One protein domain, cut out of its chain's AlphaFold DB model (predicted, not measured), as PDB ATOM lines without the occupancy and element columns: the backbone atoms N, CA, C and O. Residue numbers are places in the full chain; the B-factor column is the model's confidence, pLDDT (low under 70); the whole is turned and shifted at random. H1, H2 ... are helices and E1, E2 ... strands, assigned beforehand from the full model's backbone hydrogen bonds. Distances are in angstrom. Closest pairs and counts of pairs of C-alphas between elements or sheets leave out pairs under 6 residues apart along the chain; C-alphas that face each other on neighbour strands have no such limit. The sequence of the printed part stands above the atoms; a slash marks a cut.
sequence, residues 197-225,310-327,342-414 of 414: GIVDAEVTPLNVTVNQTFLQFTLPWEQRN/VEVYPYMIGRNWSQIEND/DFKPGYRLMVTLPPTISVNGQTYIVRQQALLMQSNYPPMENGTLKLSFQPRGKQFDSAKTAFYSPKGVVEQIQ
ATOM      1  N   GLY A 197       7.715  -3.513 -27.827       82.44
ATOM      2  CA  GLY A 197       7.984  -2.423 -26.885       82.44
ATOM      3  C   GLY A 197       8.134  -2.928 -25.447       82.44
ATOM      4  O   GLY A 197       7.705  -4.035 -25.127       82.44
ATOM      5  N   ILE A 198       8.737  -2.121 -24.571       88.88
ATOM      6  CA  ILE A 198       8.762  -2.431 -23.136       88.88
ATOM      7  C   ILE A 198       7.329  -2.351 -22.593       88.88
ATOM      8  O   ILE A 198       6.615  -1.383 -22.850       88.88
ATOM      9  N   VAL A 199       6.925  -3.383 -21.861       90.31
ATOM     10  CA  VAL A 199       5.650  -3.485 -21.156       90.31
ATOM     11  C   VAL A 199       5.934  -3.457 -19.663       90.31
ATOM     12  O   VAL A 199       6.708  -4.276 -19.166       90.31
ATOM     13  N   ASP A 200       5.280  -2.539 -18.961       93.25
ATOM     14  CA  ASP A 200       5.310  -2.450 -17.505       93.25
ATOM     15  C   ASP A 200       4.078  -3.139 -16.913       93.25
ATOM     16  O   ASP A 200       2.948  -2.906 -17.348       93.25
ATOM     17  N   ALA A 201       4.292  -3.989 -15.914       92.25
ATOM     18  CA  ALA A 201       3.251  -4.761 -15.254       92.25
ATOM     19  C   ALA A 201       3.367  -4.689 -13.735       92.25
ATOM     20  O   ALA A 201       4.463  -4.701 -13.173       92.25
ATOM     21  N   GLU A 202       2.212  -4.698 -13.077       92.38
ATOM     22  CA  GLU A 202       2.093  -4.936 -11.646       92.38
ATOM     23  C   GLU A 202       1.552  -6.355 -11.432       92.38
ATOM     24  O   GLU A 202       0.486  -6.703 -11.940       92.38
ATOM     25  N   VAL A 203       2.312  -7.195 -10.732       91.69
ATOM     26  CA  VAL A 203       2.071  -8.639 -10.645       91.69
ATOM     27  C   VAL A 203       2.098  -9.080  -9.191       91.69
ATOM     28  O   VAL A 203       3.018  -8.747  -8.443       91.69
ATOM     29  N   THR A 204       1.115  -9.887  -8.799       91.19
ATOM     30  CA  THR A 204       1.172 -10.629  -7.538       91.19
ATOM     31  C   THR A 204       2.012 -11.891  -7.753       91.19
ATOM     32  O   THR A 204       1.621 -12.739  -8.562       91.19
ATOM     33  N   PRO A 205       3.169 -12.037  -7.088       92.50
ATOM     34  CA  PRO A 205       3.979 -13.241  -7.213       92.50
ATOM     35  C   PRO A 205       3.271 -14.454  -6.593       92.50
ATOM     36  O   PRO A 205       2.533 -14.320  -5.620       92.50
ATOM     37  N   LEU A 206       3.530 -15.650  -7.129       93.12
ATOM     38  CA  LEU A 206       3.041 -16.911  -6.557       93.12
ATOM     39  C   LEU A 206       3.766 -17.263  -5.255       93.12
ATOM     40  O   LEU A 206       3.173 -17.830  -4.343       93.12
ATOM     41  N   ASN A 207       5.062 -16.962  -5.191       93.31
ATOM     42  CA  ASN A 207       5.892 -17.199  -4.019       93.31
ATOM     43  C   ASN A 207       7.035 -16.183  -3.967       93.31
ATOM     44  O   ASN A 207       7.547 -15.757  -5.004       93.31
ATOM     45  N   VAL A 208       7.456 -15.825  -2.757       94.44
ATOM     46  CA  VAL A 208       8.607 -14.956  -2.506       94.44
ATOM     47  C   VAL A 208       9.374 -15.532  -1.327       94.44
ATOM     48  O   VAL A 208       8.858 -15.611  -0.216       94.44
ATOM     49  N   THR A 209      10.621 -15.927  -1.558       94.69
ATOM     50  CA  THR A 209      11.484 -16.496  -0.516       94.69
ATOM     51  C   THR A 209      12.761 -15.686  -0.374       94.69
ATOM     52  O   THR A 209      13.284 -15.141  -1.350       94.69
ATOM     53  N   VAL A 210      13.275 -15.591   0.853       93.62
ATOM     54  CA  VAL A 210      14.579 -14.972   1.100       93.62
ATOM     55  C   VAL A 210      15.661 -15.975   0.729       93.62
ATOM     56  O   VAL A 210      15.828 -16.989   1.400       93.62
ATOM     57  N   ASN A 211      16.409 -15.675  -0.327       92.25
ATOM     58  CA  ASN A 211      17.602 -16.432  -0.690       92.25
ATOM     59  C   ASN A 211      18.809 -15.989   0.150       92.25
ATOM     60  O   ASN A 211      19.635 -16.804   0.551       92.25
ATOM     61  N   GLN A 212      18.930 -14.685   0.415       91.06
ATOM     62  CA  GLN A 212      20.016 -14.133   1.222       91.06
ATOM     63  C   GLN A 212      19.598 -12.812   1.870       91.06
ATOM     64  O   GLN A 212      19.021 -11.963   1.197       91.06
ATOM     65  N   THR A 213      19.947 -12.607   3.137       92.81
ATOM     66  CA  THR A 213      19.802 -11.312   3.822       92.81
ATOM     67  C   THR A 213      21.160 -10.618   3.887       92.81
ATOM     68  O   THR A 213      22.193 -11.278   4.002       92.81
ATOM     69  N   PHE A 214      21.175  -9.293   3.788       94.62
ATOM     70  CA  PHE A 214      22.364  -8.462   3.938       94.62
ATOM     71  C   PHE A 214      22.001  -7.144   4.629       94.62
ATOM     72  O   PHE A 214      20.837  -6.758   4.668       94.62
ATOM     73  N   LEU A 215      22.990  -6.455   5.185       94.81
ATOM     74  CA  LEU A 215      22.857  -5.061   5.601       94.81
ATOM     75  C   LEU A 215      23.422  -4.175   4.508       94.81
ATOM     76  O   LEU A 215      24.402  -4.533   3.862       94.81
ATOM     77  N   GLN A 216      22.828  -3.017   4.292       94.44
ATOM     78  CA  GLN A 216      23.346  -2.042   3.350       94.44
ATOM     79  C   GLN A 216      23.273  -0.641   3.918       94.44
ATOM     80  O   GLN A 216      22.396  -0.312   4.710       94.44
ATOM     81  N   PHE A 217      24.187   0.195   3.463       93.62
ATOM     82  CA  PHE A 217      24.163   1.622   3.713       93.62
ATOM     83  C   PHE A 217      24.800   2.337   2.528       93.62
ATOM     84  O   PHE A 217      25.461   1.730   1.673       93.62
ATOM     85  N   THR A 218      24.571   3.640   2.457       93.50
ATOM     86  CA  THR A 218      25.122   4.484   1.408       93.50
ATOM     87  C   THR A 218      26.156   5.442   1.970       93.50
ATOM     88  O   THR A 218      26.075   5.886   3.112       93.50
ATOM     89  N   LEU A 219      27.140   5.755   1.137       92.62
ATOM     90  CA  LEU A 219      28.165   6.744   1.404       92.62
ATOM     91  C   LEU A 219      28.010   7.914   0.429       92.62
ATOM     92  O   LEU A 219      27.790   7.685  -0.772       92.62
ATOM     93  N   PRO A 220      28.146   9.161   0.911       92.38
ATOM     94  CA  PRO A 220      28.227  10.328   0.050       92.38
ATOM     95  C   PRO A 220      29.449  10.240  -0.873       92.38
ATOM     96  O   PRO A 220      30.415   9.516  -0.615       92.38
ATOM     97  N   TRP A 221      29.405  10.996  -1.969       92.19
ATOM     98  CA  TRP A 221      30.442  10.992  -3.003       92.19
ATOM     99  C   TRP A 221      31.843  11.258  -2.440       92.19
ATOM    100  O   TRP A 221      32.818  10.620  -2.830       92.19
ATOM    101  N   GLU A 222      31.937  12.171  -1.482       92.06
ATOM    102  CA  GLU A 222      33.173  12.594  -0.836       92.06
ATOM    103  C   GLU A 222      33.880  11.439  -0.102       92.06
ATOM    104  O   GLU A 222      35.084  11.509   0.131       92.06
ATOM    105  N   GLN A 223      33.151  10.362   0.214       91.25
ATOM    106  CA  GLN A 223      33.625   9.179   0.939       91.25
ATOM    107  C   GLN A 223      33.698   7.920   0.056       91.25
ATOM    108  O   GLN A 223      33.922   6.813   0.544       91.25
ATOM    109  N   ARG A 224      33.522   8.051  -1.265       89.31
ATOM    110  CA  ARG A 224      33.458   6.909  -2.198       89.31
ATOM    111  C   ARG A 224      34.761   6.115  -2.347       89.31
ATOM    112  O   ARG A 224      34.746   5.059  -2.968       89.31
ATOM    113  N   ASN A 225      35.882   6.635  -1.853       88.56
ATOM    114  CA  ASN A 225      37.205   6.006  -1.897       88.56
ATOM    115  C   ASN A 225      37.650   5.461  -0.528       88.56
ATOM    116  O   ASN A 225      38.846   5.273  -0.316       88.56
ATOM    117  N   VAL A 310      27.435   0.177   0.082       93.69
ATOM    118  CA  VAL A 310      28.140  -0.891   0.792       93.69
ATOM    119  C   VAL A 310      27.113  -1.930   1.218       93.69
ATOM    120  O   VAL A 310      26.085  -1.575   1.784       93.69
ATOM    121  N   GLU A 311      27.383  -3.202   0.934       95.44
ATOM    122  CA  GLU A 311      26.542  -4.329   1.339       95.44
ATOM    123  C   GLU A 311      27.372  -5.271   2.229       95.44
ATOM    124  O   GLU A 311      28.452  -5.710   1.830       95.44
ATOM    125  N   VAL A 312      26.877  -5.607   3.418       95.44
ATOM    126  CA  VAL A 312      27.474  -6.563   4.357       95.44
ATOM    127  C   VAL A 312      26.628  -7.829   4.366       95.44
ATOM    128  O   VAL A 312      25.456  -7.808   4.729       95.44
ATOM    129  N   TYR A 313      27.231  -8.935   3.951       94.38
ATOM    130  CA  TYR A 313      26.632 -10.261   3.902       94.38
ATOM    131  C   TYR A 313      27.065 -11.055   5.137       94.38
ATOM    132  O   TYR A 313      28.206 -11.528   5.167       94.38
ATOM    133  N   PRO A 314      26.195 -11.193   6.147       92.06
ATOM    134  CA  PRO A 314      26.557 -11.835   7.397       92.06
ATOM    135  C   PRO A 314      26.615 -13.359   7.278       92.06
ATOM    136  O   PRO A 314      25.865 -13.990   6.527       92.06
ATOM    137  N   TYR A 315      27.482 -13.961   8.081       89.25
ATOM    138  CA  TYR A 315      27.513 -15.383   8.361       89.25
ATOM    139  C   TYR A 315      26.542 -15.702   9.503       89.25
ATOM    140  O   TYR A 315      26.720 -15.268  10.641       89.25
ATOM    141  N   MET A 316      25.484 -16.449   9.182       83.69
ATOM    142  CA  MET A 316      24.296 -16.583  10.041       83.69
ATOM    143  C   MET A 316      24.410 -17.653  11.142       83.69
ATOM    144  O   MET A 316      23.512 -17.768  11.974       83.69
ATOM    145  N   ILE A 317      25.458 -18.484  11.163       84.50
ATOM    146  CA  ILE A 317      25.521 -19.615  12.104       84.50
ATOM    147  C   ILE A 317      25.728 -19.106  13.536       84.50
ATOM    148  O   ILE A 317      26.740 -18.481  13.841       84.50
ATOM    149  N   GLY A 318      24.770 -19.405  14.419       84.00
ATOM    150  CA  GLY A 318      24.846 -19.078  15.849       84.00
ATOM    151  C   GLY A 318      24.601 -17.605  16.197       84.00
ATOM    152  O   GLY A 318      24.796 -17.229  17.349       84.00
ATOM    153  N   ARG A 319      24.167 -16.778  15.235       88.44
ATOM    154  CA  ARG A 319      23.872 -15.349  15.427       88.44
ATOM    155  C   ARG A 319      22.439 -15.047  15.005       88.44
ATOM    156  O   ARG A 319      21.993 -15.490  13.949       88.44
ATOM    157  N   ASN A 320      21.717 -14.278  15.813       90.19
ATOM    158  CA  ASN A 320      20.424 -13.726  15.407       90.19
ATOM    159  C   ASN A 320      20.601 -12.376  14.684       90.19
ATOM    160  O   ASN A 320      21.670 -11.767  14.719       90.19
ATOM    161  N   TRP A 321      19.543 -11.900  14.022       87.69
ATOM    162  CA  TRP A 321      19.602 -10.686  13.201       87.69
ATOM    163  C   TRP A 321      19.959  -9.421  13.998       87.69
ATOM    164  O   TRP A 321      20.795  -8.637  13.562       87.69
ATOM    165  N   SER A 322      19.411  -9.267  15.207       90.94
ATOM    166  CA  SER A 322      19.705  -8.112  16.065       90.94
ATOM    167  C   SER A 322      21.176  -8.071  16.499       90.94
ATOM    168  O   SER A 322      21.783  -7.003  16.546       90.94
ATOM    169  N   GLN A 323      21.784  -9.230  16.775       91.25
ATOM    170  CA  GLN A 323      23.222  -9.321  17.052       91.25
ATOM    171  C   GLN A 323      24.051  -8.899  15.836       91.25
ATOM    172  O   GLN A 323      24.993  -8.127  15.980       91.25
ATOM    173  N   ILE A 324      23.676  -9.364  14.642       91.75
ATOM    174  CA  ILE A 324      24.355  -9.013  13.391       91.75
ATOM    175  C   ILE A 324      24.313  -7.503  13.143       91.75
ATOM    176  O   ILE A 324      25.350  -6.916  12.843       91.75
ATOM    177  N   GLU A 325      23.147  -6.873  13.289       92.19
ATOM    178  CA  GLU A 325      22.982  -5.421  13.146       92.19
ATOM    179  C   GLU A 325      23.879  -4.649  14.115       92.19
ATOM    180  O   GLU A 325      24.651  -3.786  13.689       92.19
ATOM    181  N   ASN A 326      23.836  -5.010  15.400       92.69
ATOM    182  CA  ASN A 326      24.619  -4.347  16.439       92.69
ATOM    183  C   ASN A 326      26.129  -4.507  16.222       92.69
ATOM    184  O   ASN A 326      26.863  -3.525  16.324       92.69
ATOM    185  N   ASP A 327      26.602  -5.712  15.892       93.44
ATOM    186  CA  ASP A 327      28.019  -5.964  15.615       93.44
ATOM    187  C   ASP A 327      28.492  -5.176  14.393       93.44
ATOM    188  O   ASP A 327      29.513  -4.495  14.446       93.44
ATOM    189  N   ASP A 342      23.377   5.083   7.934       91.94
ATOM    190  CA  ASP A 342      22.098   4.451   8.245       91.94
ATOM    191  C   ASP A 342      22.088   3.030   7.674       91.94
ATOM    192  O   ASP A 342      22.054   2.841   6.453       91.94
ATOM    193  N   PHE A 343      22.178   2.035   8.558       92.00
ATOM    194  CA  PHE A 343      22.132   0.628   8.178       92.00
ATOM    195  C   PHE A 343      20.691   0.209   7.922       92.00
ATOM    196  O   PHE A 343      19.835   0.295   8.798       92.00
ATOM    197  N   LYS A 344      20.441  -0.311   6.724       92.00
ATOM    198  CA  LYS A 344      19.142  -0.839   6.321       92.00
ATOM    199  C   LYS A 344      19.264  -2.318   5.988       92.00
ATOM    200  O   LYS A 344      20.226  -2.707   5.321       92.00
ATOM    201  N   PRO A 345      18.297  -3.155   6.391       91.88
ATOM    202  CA  PRO A 345      18.231  -4.513   5.891       91.88
ATOM    203  C   PRO A 345      17.989  -4.500   4.376       91.88
ATOM    204  O   PRO A 345      17.288  -3.645   3.833       91.88
ATOM    205  N   GLY A 346      18.585  -5.466   3.697       93.06
ATOM    206  CA  GLY A 346      18.378  -5.759   2.292       93.06
ATOM    207  C   GLY A 346      18.234  -7.261   2.092       93.06
ATOM    208  O   GLY A 346      18.782  -8.078   2.834       93.06
ATOM    209  N   TYR A 347      17.477  -7.636   1.072       93.12
ATOM    210  CA  TYR A 347      17.094  -9.014   0.810       93.12
ATOM    211  C   TYR A 347      17.373  -9.345  -0.647       93.12
ATOM    212  O   TYR A 347      17.001  -8.604  -1.553       93.12
ATOM    213  N   ARG A 348      18.030 -10.476  -0.895       93.19
ATOM    214  CA  ARG A 348      17.987 -11.140  -2.194       93.19
ATOM    215  C   ARG A 348      16.819 -12.104  -2.166       93.19
ATOM    216  O   ARG A 348      16.854 -13.099  -1.442       93.19
ATOM    217  N   LEU A 349      15.795 -11.784  -2.935       94.38
ATOM    218  CA  LEU A 349      14.564 -12.546  -3.022       94.38
ATOM    219  C   LEU A 349      14.615 -13.464  -4.238       94.38
ATOM    220  O   LEU A 349      15.050 -13.046  -5.313       94.38
ATOM    221  N   MET A 350      14.154 -14.697  -4.057       95.69
ATOM    222  CA  MET A 350      13.742 -15.565  -5.151       95.69
ATOM    223  C   MET A 350      12.224 -15.452  -5.279       95.69
ATOM    224  O   MET A 350      11.487 -15.842  -4.370       95.69
ATOM    225  N   VAL A 351      11.779 -14.876  -6.391       94.12
ATOM    226  CA  VAL A 351      10.374 -14.615  -6.699       94.12
ATOM    227  C   VAL A 351       9.905 -15.589  -7.770       94.12
ATOM    228  O   VAL A 351      10.547 -15.721  -8.812       94.12
ATOM    229  N   THR A 352       8.770 -16.239  -7.532       94.75
ATOM    230  CA  THR A 352       8.087 -17.079  -8.519       94.75
ATOM    231  C   THR A 352       6.933 -16.296  -9.134       94.75
ATOM    232  O   THR A 352       5.981 -15.933  -8.444       94.75
ATOM    233  N   LEU A 353       7.011 -16.038 -10.434       94.38
ATOM    234  CA  LEU A 353       5.971 -15.394 -11.227       94.38
ATOM    235  C   LEU A 353       4.850 -16.383 -11.580       94.38
ATOM    236  O   LEU A 353       5.115 -17.580 -11.720       94.38
ATOM    237  N   PRO A 354       3.608 -15.902 -11.775       94.12
ATOM    238  CA  PRO A 354       2.567 -16.705 -12.404       94.12
ATOM    239  C   PRO A 354       2.963 -17.103 -13.837       94.12
ATOM    240  O   PRO A 354       3.763 -16.412 -14.470       94.12
ATOM    241  N   PRO A 355       2.393 -18.191 -14.388       91.75
ATOM    242  CA  PRO A 355       2.674 -18.622 -15.760       91.75
ATOM    243  C   PRO A 355       2.219 -17.608 -16.814       91.75
ATOM    244  O   PRO A 355       2.728 -17.611 -17.934       91.75
ATOM    245  N   THR A 356       1.269 -16.738 -16.463       92.94
ATOM    246  CA  THR A 356       0.778 -15.669 -17.325       92.94
ATOM    247  C   THR A 356       0.598 -14.361 -16.558       92.94
ATOM    248  O   THR A 356       0.331 -14.358 -15.357       92.94
ATOM    249  N   ILE A 357       0.741 -13.238 -17.263       93.81
ATOM    250  CA  ILE A 357       0.537 -11.880 -16.743       93.81
ATOM    251  C   ILE A 357      -0.378 -11.126 -17.710       93.81
ATOM    252  O   ILE A 357      -0.083 -11.052 -18.901       93.81
ATOM    253  N   SER A 358      -1.471 -10.545 -17.214       92.38
ATOM    254  CA  SER A 358      -2.399  -9.749 -18.029       92.38
ATOM    255  C   SER A 358      -2.159  -8.251 -17.838       92.38
ATOM    256  O   SER A 358      -2.262  -7.747 -16.724       92.38
ATOM    257  N   VAL A 359      -1.879  -7.530 -18.927       91.44
ATOM    258  CA  VAL A 359      -1.652  -6.074 -18.943       91.44
ATOM    259  C   VAL A 359      -2.420  -5.464 -20.108       91.44
ATOM    260  O   VAL A 359      -2.324  -5.956 -21.229       91.44
ATOM    261  N   ASN A 360      -3.179  -4.390 -19.864       87.25
ATOM    262  CA  ASN A 360      -3.923  -3.654 -20.900       87.25
ATOM    263  C   ASN A 360      -4.814  -4.548 -21.791       87.25
ATOM    264  O   ASN A 360      -4.916  -4.337 -22.995       87.25
ATOM    265  N   GLY A 361      -5.440  -5.574 -21.204       83.56
ATOM    266  CA  GLY A 361      -6.294  -6.524 -21.926       83.56
ATOM    267  C   GLY A 361      -5.543  -7.602 -22.718       83.56
ATOM    268  O   GLY A 361      -6.186  -8.452 -23.331       83.56
ATOM    269  N   GLN A 362      -4.208  -7.616 -22.682       85.56
ATOM    270  CA  GLN A 362      -3.379  -8.637 -23.314       85.56
ATOM    271  C   GLN A 362      -2.762  -9.565 -22.266       85.56
ATOM    272  O   GLN A 362      -2.199  -9.112 -21.272       85.56
ATOM    273  N   THR A 363      -2.857 -10.873 -22.498       90.06
ATOM    274  CA  THR A 363      -2.227 -11.893 -21.653       90.06
ATOM    275  C   THR A 363      -0.882 -12.294 -22.242       90.06
ATOM    276  O   THR A 363      -0.812 -12.729 -23.393       90.06
ATOM    277  N   TYR A 364       0.165 -12.166 -21.434       90.12
ATOM    278  CA  TYR A 364       1.528 -12.570 -21.745       90.12
ATOM    279  C   TYR A 364       1.889 -13.867 -21.023       90.12
ATOM    280  O   TYR A 364       1.487 -14.073 -19.882       90.12
ATOM    281  N   ILE A 365       2.668 -14.722 -21.674       88.56
ATOM    282  CA  ILE A 365       3.186 -15.988 -21.159       88.56
ATOM    283  C   ILE A 365       4.593 -15.753 -20.607       88.56
ATOM    284  O   ILE A 365       5.460 -15.211 -21.299       88.56
ATOM    285  N   VAL A 366       4.816 -16.189 -19.369       90.81
ATOM    286  CA  VAL A 366       6.093 -16.068 -18.662       90.81
ATOM    287  C   VAL A 366       6.917 -17.335 -18.884       90.81
ATOM    288  O   VAL A 366       6.576 -18.394 -18.356       90.81
ATOM    289  N   ARG A 367       8.012 -17.243 -19.649       85.25
ATOM    290  CA  ARG A 367       8.894 -18.396 -19.911       85.25
ATOM    291  C   ARG A 367       9.827 -18.691 -18.736       85.25
ATOM    292  O   ARG A 367       9.980 -19.848 -18.359       85.25
ATOM    293  N   GLN A 368      10.396 -17.657 -18.116       88.31
ATOM    294  CA  GLN A 368      11.206 -17.788 -16.905       88.31
ATOM    295  C   GLN A 368      10.421 -17.303 -15.685       88.31
ATOM    296  O   GLN A 368      10.342 -16.110 -15.402       88.31
ATOM    297  N   GLN A 369       9.848 -18.245 -14.939       90.94
ATOM    298  CA  GLN A 369       9.026 -17.921 -13.769       90.94
ATOM    299  C   GLN A 369       9.853 -17.581 -12.525       90.94
ATOM    300  O   GLN A 369       9.356 -16.894 -11.642       90.94
ATOM    301  N   ALA A 370      11.101 -18.046 -12.434       91.50
ATOM    302  CA  ALA A 370      11.970 -17.767 -11.295       91.50
ATOM    303  C   ALA A 370      12.836 -16.527 -11.552       91.50
ATOM    304  O   ALA A 370      13.654 -16.501 -12.479       91.50
ATOM    305  N   LEU A 371      12.686 -15.523 -10.691       92.69
ATOM    306  CA  LEU A 371      13.420 -14.269 -10.737       92.69
ATOM    307  C   LEU A 371      14.217 -14.075  -9.443       92.69
ATOM    308  O   LEU A 371      13.654 -14.064  -8.350       92.69
ATOM    309  N   LEU A 372      15.526 -13.861  -9.574       92.12
ATOM    310  CA  LEU A 372      16.372 -13.424  -8.467       92.12
ATOM    311  C   LEU A 372      16.493 -11.899  -8.493       92.12
ATOM    312  O   LEU A 372      16.916 -11.333  -9.500       92.12
ATOM    313  N   MET A 373      16.178 -11.233  -7.384       92.19
ATOM    314  CA  MET A 373      16.233  -9.771  -7.299       92.19
ATOM    315  C   MET A 373      16.679  -9.269  -5.924       92.19
ATOM    316  O   MET A 373      16.595  -9.997  -4.940       92.19
ATOM    317  N   GLN A 374      17.154  -8.021  -5.850       90.62
ATOM    318  CA  GLN A 374      17.367  -7.311  -4.582       90.62
ATOM    319  C   GLN A 374      16.105  -6.514  -4.208       90.62
ATOM    320  O   GLN A 374      15.457  -5.940  -5.078       90.62
ATOM    321  N   SER A 375      15.769  -6.475  -2.920       91.12
ATOM    322  CA  SER A 375      14.700  -5.650  -2.347       91.12
ATOM    323  C   SER A 375      15.114  -5.118  -0.976       91.12
ATOM    324  O   SER A 375      15.886  -5.754  -0.259       91.12
ATOM    325  N   ASN A 376      14.571  -3.961  -0.602       88.56
ATOM    326  CA  ASN A 376      14.682  -3.398   0.747       88.56
ATOM    327  C   ASN A 376      13.648  -3.995   1.713       88.56
ATOM    328  O   ASN A 376      13.690  -3.730   2.914       88.56
ATOM    329  N   TYR A 377      12.717  -4.798   1.196       89.12
ATOM    330  CA  TYR A 377      11.619  -5.372   1.954       89.12
ATOM    331  C   TYR A 377      11.752  -6.897   2.031       89.12
ATOM    332  O   TYR A 377      12.106  -7.536   1.032       89.12
ATOM    333  N   PRO A 378      11.461  -7.504   3.196       90.44
ATOM    334  CA  PRO A 378      11.316  -8.951   3.285       90.44
ATOM    335  C   PRO A 378      10.074  -9.403   2.496       90.44
ATOM    336  O   PRO A 378       9.252  -8.562   2.124       90.44
ATOM    337  N   PRO A 379       9.884 -10.713   2.261       91.56
ATOM    338  CA  PRO A 379       8.625 -11.238   1.749       91.56
ATOM    339  C   PRO A 379       7.440 -10.759   2.600       91.56
ATOM    340  O   PRO A 379       7.464 -10.848   3.826       91.56
ATOM    341  N   MET A 380       6.408 -10.249   1.938       89.00
ATOM    342  CA  MET A 380       5.189  -9.709   2.538       89.00
ATOM    343  C   MET A 380       3.968 -10.411   1.948       89.00
ATOM    344  O   MET A 380       3.918 -10.666   0.746       89.00
ATOM    345  N   GLU A 381       2.952 -10.642   2.780       80.38
ATOM    346  CA  GLU A 381       1.695 -11.304   2.393       80.38
ATOM    347  C   GLU A 381       0.965 -10.582   1.243       80.38
ATOM    348  O   GLU A 381       0.378 -11.221   0.379       80.38
ATOM    349  N   ASN A 382       1.079  -9.249   1.176       80.69
ATOM    350  CA  ASN A 382       0.543  -8.409   0.096       80.69
ATOM    351  C   ASN A 382       1.657  -7.696  -0.685       80.69
ATOM    352  O   ASN A 382       1.524  -6.527  -1.053       80.69
ATOM    353  N   GLY A 383       2.803  -8.353  -0.860       86.12
ATOM    354  CA  GLY A 383       3.883  -7.798  -1.661       86.12
ATOM    355  C   GLY A 383       3.549  -7.824  -3.146       86.12
ATOM    356  O   GLY A 383       3.043  -8.816  -3.670       86.12
ATOM    357  N   THR A 384       3.875  -6.737  -3.825       90.06
ATOM    358  CA  THR A 384       3.632  -6.563  -5.248       90.06
ATOM    359  C   THR A 384       4.961  -6.510  -5.987       90.06
ATOM    360  O   THR A 384       5.918  -5.886  -5.526       90.06
ATOM    361  N   LEU A 385       5.014  -7.135  -7.162       91.81
ATOM    362  CA  LEU A 385       6.138  -7.019  -8.076       91.81
ATOM    363  C   LEU A 385       5.797  -6.060  -9.218       91.81
ATOM    364  O   LEU A 385       4.857  -6.296  -9.973       91.81
ATOM    365  N   LYS A 386       6.593  -5.007  -9.379       92.25
ATOM    366  CA  LYS A 386       6.589  -4.172 -10.582       92.25
ATOM    367  C   LYS A 386       7.658  -4.684 -11.522       92.25
ATOM    368  O   LYS A 386       8.813  -4.792 -11.117       92.25
ATOM    369  N   LEU A 387       7.279  -5.022 -12.744       93.00
ATOM    370  CA  LEU A 387       8.140  -5.702 -13.699       93.00
ATOM    371  C   LEU A 387       8.043  -5.006 -15.053       93.00
ATOM    372  O   LEU A 387       6.946  -4.852 -15.579       93.00
ATOM    373  N   SER A 388       9.185  -4.632 -15.622       93.31
ATOM    374  CA  SER A 388       9.272  -4.188 -17.013       93.31
ATOM    375  C   SER A 388       9.864  -5.317 -17.838       93.31
ATOM    376  O   SER A 388      10.921  -5.849 -17.497       93.31
ATOM    377  N   PHE A 389       9.219  -5.703 -18.930       91.94
ATOM    378  CA  PHE A 389       9.694  -6.763 -19.816       91.94
ATOM    379  C   PHE A 389       9.506  -6.384 -21.274       91.94
ATOM    380  O   PHE A 389       8.745  -5.486 -21.607       91.94
ATOM    381  N   GLN A 390      10.225  -7.072 -22.152       88.88
ATOM    382  CA  GLN A 390      10.127  -6.847 -23.584       88.88
ATOM    383  C   GLN A 390       9.644  -8.143 -24.237       88.88
ATOM    384  O   GLN A 390      10.418  -9.100 -24.313       88.88
ATOM    385  N   PRO A 391       8.364  -8.226 -24.630       87.69
ATOM    386  CA  PRO A 391       7.799  -9.462 -25.123       87.69
ATOM    387  C   PRO A 391       8.234  -9.743 -26.562       87.69
ATOM    388  O   PRO A 391       8.474  -8.835 -27.352       87.69
ATOM    389  N   ARG A 392       8.280 -11.019 -26.928       81.50
ATOM    390  CA  ARG A 392       8.299 -11.512 -28.303       81.50
ATOM    391  C   ARG A 392       6.907 -12.085 -28.583       81.50
ATOM    392  O   ARG A 392       6.558 -13.160 -28.099       81.50
ATOM    393  N   GLY A 393       6.070 -11.319 -29.285       79.00
ATOM    394  CA  GLY A 393       4.634 -11.609 -29.410       79.00
ATOM    395  C   GLY A 393       3.928 -11.567 -28.049       79.00
ATOM    396  O   GLY A 393       3.987 -10.556 -27.353       79.00
ATOM    397  N   LYS A 394       3.279 -12.666 -27.649       84.31
ATOM    398  CA  LYS A 394       2.646 -12.811 -26.325       84.31
ATOM    399  C   LYS A 394       3.566 -13.421 -25.266       84.31
ATOM    400  O   LYS A 394       3.086 -13.769 -24.201       84.31
ATOM    401  N   GLN A 395       4.859 -13.600 -25.515       85.94
ATOM    402  CA  GLN A 395       5.751 -14.304 -24.583       85.94
ATOM    403  C   GLN A 395       6.889 -13.401 -24.122       85.94
ATOM    404  O   GLN A 395       7.287 -12.513 -24.865       85.94
ATOM    405  N   PHE A 396       7.447 -13.623 -22.933       87.38
ATOM    406  CA  PHE A 396       8.718 -13.003 -22.557       87.38
ATOM    407  C   PHE A 396       9.600 -13.945 -21.735       87.38
ATOM    408  O   PHE A 396       9.115 -14.727 -20.912       87.38
ATOM    409  N   ASP A 397      10.907 -13.834 -21.970       82.25
ATOM    410  CA  ASP A 397      11.919 -14.708 -21.371       82.25
ATOM    411  C   ASP A 397      12.454 -14.178 -20.051       82.25
ATOM    412  O   ASP A 397      12.775 -14.954 -19.167       82.25
ATOM    413  N   SER A 398      12.542 -12.859 -19.886       84.94
ATOM    414  CA  SER A 398      13.103 -12.263 -18.677       84.94
ATOM    415  C   SER A 398      12.571 -10.856 -18.442       84.94
ATOM    416  O   SER A 398      12.346 -10.099 -19.392       84.94
ATOM    417  N   ALA A 399      12.466 -10.473 -17.172       88.12
ATOM    418  CA  ALA A 399      12.311  -9.077 -16.785       88.12
ATOM    419  C   ALA A 399      13.553  -8.264 -17.196       88.12
ATOM    420  O   ALA A 399      14.683  -8.696 -16.974       88.12
ATOM    421  N   LYS A 400      13.351  -7.074 -17.765       86.88
ATOM    422  CA  LYS A 400      14.402  -6.060 -17.953       86.88
ATOM    423  C   LYS A 400      14.705  -5.362 -16.630       86.88
ATOM    424  O   LYS A 400      15.865  -5.133 -16.303       86.88
ATOM    425  N   THR A 401      13.660  -5.057 -15.867       89.56
ATOM    426  CA  THR A 401      13.744  -4.517 -14.508       89.56
ATOM    427  C   THR A 401      12.649  -5.141 -13.653       89.56
ATOM    428  O   THR A 401      11.606  -5.565 -14.157       89.56
ATOM    429  N   ALA A 402      12.900  -5.227 -12.350       90.00
ATOM    430  CA  ALA A 402      11.926  -5.724 -11.398       90.00
ATOM    431  C   ALA A 402      12.146  -5.082 -10.028       90.00
ATOM    432  O   ALA A 402      13.285  -4.977  -9.571       90.00
ATOM    433  N   PHE A 403      11.054  -4.704  -9.368       90.06
ATOM    434  CA  PHE A 403      11.052  -4.097  -8.038       90.06
ATOM    435  C   PHE A 403       9.961  -4.731  -7.184       90.06
ATOM    436  O   PHE A 403       8.822  -4.866  -7.627       90.06
ATOM    437  N   TYR A 404      10.318  -5.139  -5.970       90.19
ATOM    438  CA  TYR A 404       9.394  -5.743  -5.017       90.19
ATOM    439  C   TYR A 404       9.134  -4.748  -3.898       90.19
ATOM    440  O   TYR A 404      10.077  -4.335  -3.218       90.19
ATOM    441  N   SER A 405       7.872  -4.369  -3.723       86.00
ATOM    442  CA  SER A 405       7.460  -3.369  -2.745       86.00
ATOM    443  C   SER A 405       6.145  -3.761  -2.062       86.00
ATOM    444  O   SER A 405       5.420  -4.643  -2.540       86.00
ATOM    445  N   PRO A 406       5.807  -3.125  -0.925       81.00
ATOM    446  CA  PRO A 406       4.465  -3.225  -0.375       81.00
ATOM    447  C   PRO A 406       3.450  -2.701  -1.398       81.00
ATOM    448  O   PRO A 406       3.713  -1.708  -2.087       81.00
ATOM    449  N   LYS A 407       2.276  -3.333  -1.483       74.31
ATOM    450  CA  LYS A 407       1.197  -2.885  -2.371       74.31
ATOM    451  C   LYS A 407       0.934  -1.381  -2.215       74.31
ATOM    452  O   LYS A 407       0.732  -0.889  -1.109       74.31
ATOM    453  N   GLY A 408       0.930  -0.655  -3.336       60.75
ATOM    454  CA  GLY A 408       0.677   0.791  -3.373       60.75
ATOM    455  C   GLY A 408       1.885   1.689  -3.072       60.75
ATOM    456  O   GLY A 408       1.774   2.903  -3.224       60.75
ATOM    457  N   VAL A 409       3.049   1.136  -2.715       61.31
ATOM    458  CA  VAL A 409       4.283   1.916  -2.547       61.31
ATOM    459  C   VAL A 409       5.058   1.919  -3.866       61.31
ATOM    460  O   VAL A 409       5.524   0.885  -4.351       61.31
ATOM    461  N   VAL A 410       5.178   3.096  -4.482       51.03
ATOM    462  CA  VAL A 410       6.128   3.348  -5.572       51.03
ATOM    463  C   VAL A 410       7.452   3.725  -4.914       51.03
ATOM    464  O   VAL A 410       7.555   4.806  -4.340       51.03
ATOM    465  N   GLU A 411       8.465   2.856  -4.973       52.09
ATOM    466  CA  GLU A 411       9.830   3.319  -4.714       52.09
ATOM    467  C   GLU A 411      10.195   4.313  -5.823       52.09
ATOM    468  O   GLU A 411      10.119   3.990  -7.011       52.09
ATOM    469  N   GLN A 412      10.557   5.542  -5.448       39.59
ATOM    470  CA  GLN A 412      11.285   6.412  -6.363       39.59
ATOM    471  C   GLN A 412      12.624   5.732  -6.633       39.59
ATOM    472  O   GLN A 412      13.450   5.609  -5.729       39.59
ATOM    473  N   ILE A 413      12.811   5.255  -7.862       38.69
ATOM    474  CA  ILE A 413      14.110   4.790  -8.339       38.69
ATOM    475  C   ILE A 413      15.045   6.005  -8.250       38.69
ATOM    476  O   ILE A 413      14.831   6.987  -8.961       38.69
ATOM    477  N   GLN A 414      15.998   5.973  -7.314       35.28
ATOM    478  CA  GLN A 414      17.053   6.983  -7.193       35.28
ATOM    479  C   GLN A 414      18.212   6.691  -8.138       35.28
ATOM    480  O   GLN A 414      18.601   5.503  -8.247       35.28
TER     481      GLN A 414
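What this domain is: This is residues 197 to 225, 310 to 327 and 342 to 414 of the 414 residues of an uncharacterized protein of uncultured archaeon (UniProt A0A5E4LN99). Two sheets lie partly face to face with their strands crossed: a curled sheet of E3, E2, E4 and E7, and a smaller sheet of E1, E8 and E9. The curled sheet runs out past this sandwich to one end, where E3 and the short helix H1 lie, and the hairpin E5 and E6 lies at the other end. The printed part has 120 residues, with named elements in the order E1 E2 E3 H1 E4 E5 E6 E7 E8 E9; the sheets, in the orders E3 E2 E4 E7, E1 E8 E9 and E5 E6, are antiparallel throughout. The class is mostly strand. The whole is only just loose, close to compact, with a radius of gyration of the C-alphas of 16.8 A and spans of 50 by 37 by 24 A.

Where its parts are: E1, residues 199 to 203, begins with C-alpha 199 at (5.650, -3.485, -21.156) and is 12.2 A long. E2, residues 207 to 219, is 33.1 A long and bends by 67 degrees at residue 211. E3 is residues 310 to 313, 10.0 A, and H1 residues 321 to 327, 9.9 A, with C-alpha 327 at (28.019, -5.964, 15.615). E4, residues 344 to 352, measures 24.6 A. E5, residues 356 to 359, is 10.0 A, E6, residues 362 to 366, 12.9 A, and E7, residues 370 to 375, 15.3 A. E8, residues 383 to 389, and E9, residues 399 to 406, are each 19.1 A; E9 ends with C-alpha 406 at (4.465, -3.225, -0.375).

How they stand to each other: The sheet E3 E2 E4 E7 is strongly twisted. In it N 214 of E2 and O 346 of E4 are 2.8 A apart, N 312 of E3 and O 215 of E2 2.7 A, and N 349 of E4 and O 373 of E7 2.8 A. It forms a sandwich, two sheets face to face, with E1 E8 E9: their strands stand at 84 degrees and the closest C-alphas of E7 and E9, Ser 375 and Tyr 404, are 5.9 A apart. N 201 of E1 and O 387 of E8 are 2.8 A apart, as are N 386 of E8 and O 403 in the hairpin E8 and E9. In the hairpin E5 and E6, N 357 and O 364 are 2.8 A apart. H1 only grazes the four-stranded sheet, with residues 321 to 325; every O i to N i+4 pair in H1 is within hydrogen-bond range.

The domain as a whole: The C-alphas farthest apart, Asp 327 and Gly 393, are 51.0 A apart. Residues 226 to 309 are not printed, a gap of 11.7 A between C-alphas 225 and 310, nor are residues 328 to 341, a gap of 14.1 A between C-alphas 327 and 342. Of the links printed whole, none is long. The mean pLDDT of the printed part is 87.8; residues 408 to 414, up to the chain's last residue, are under 70.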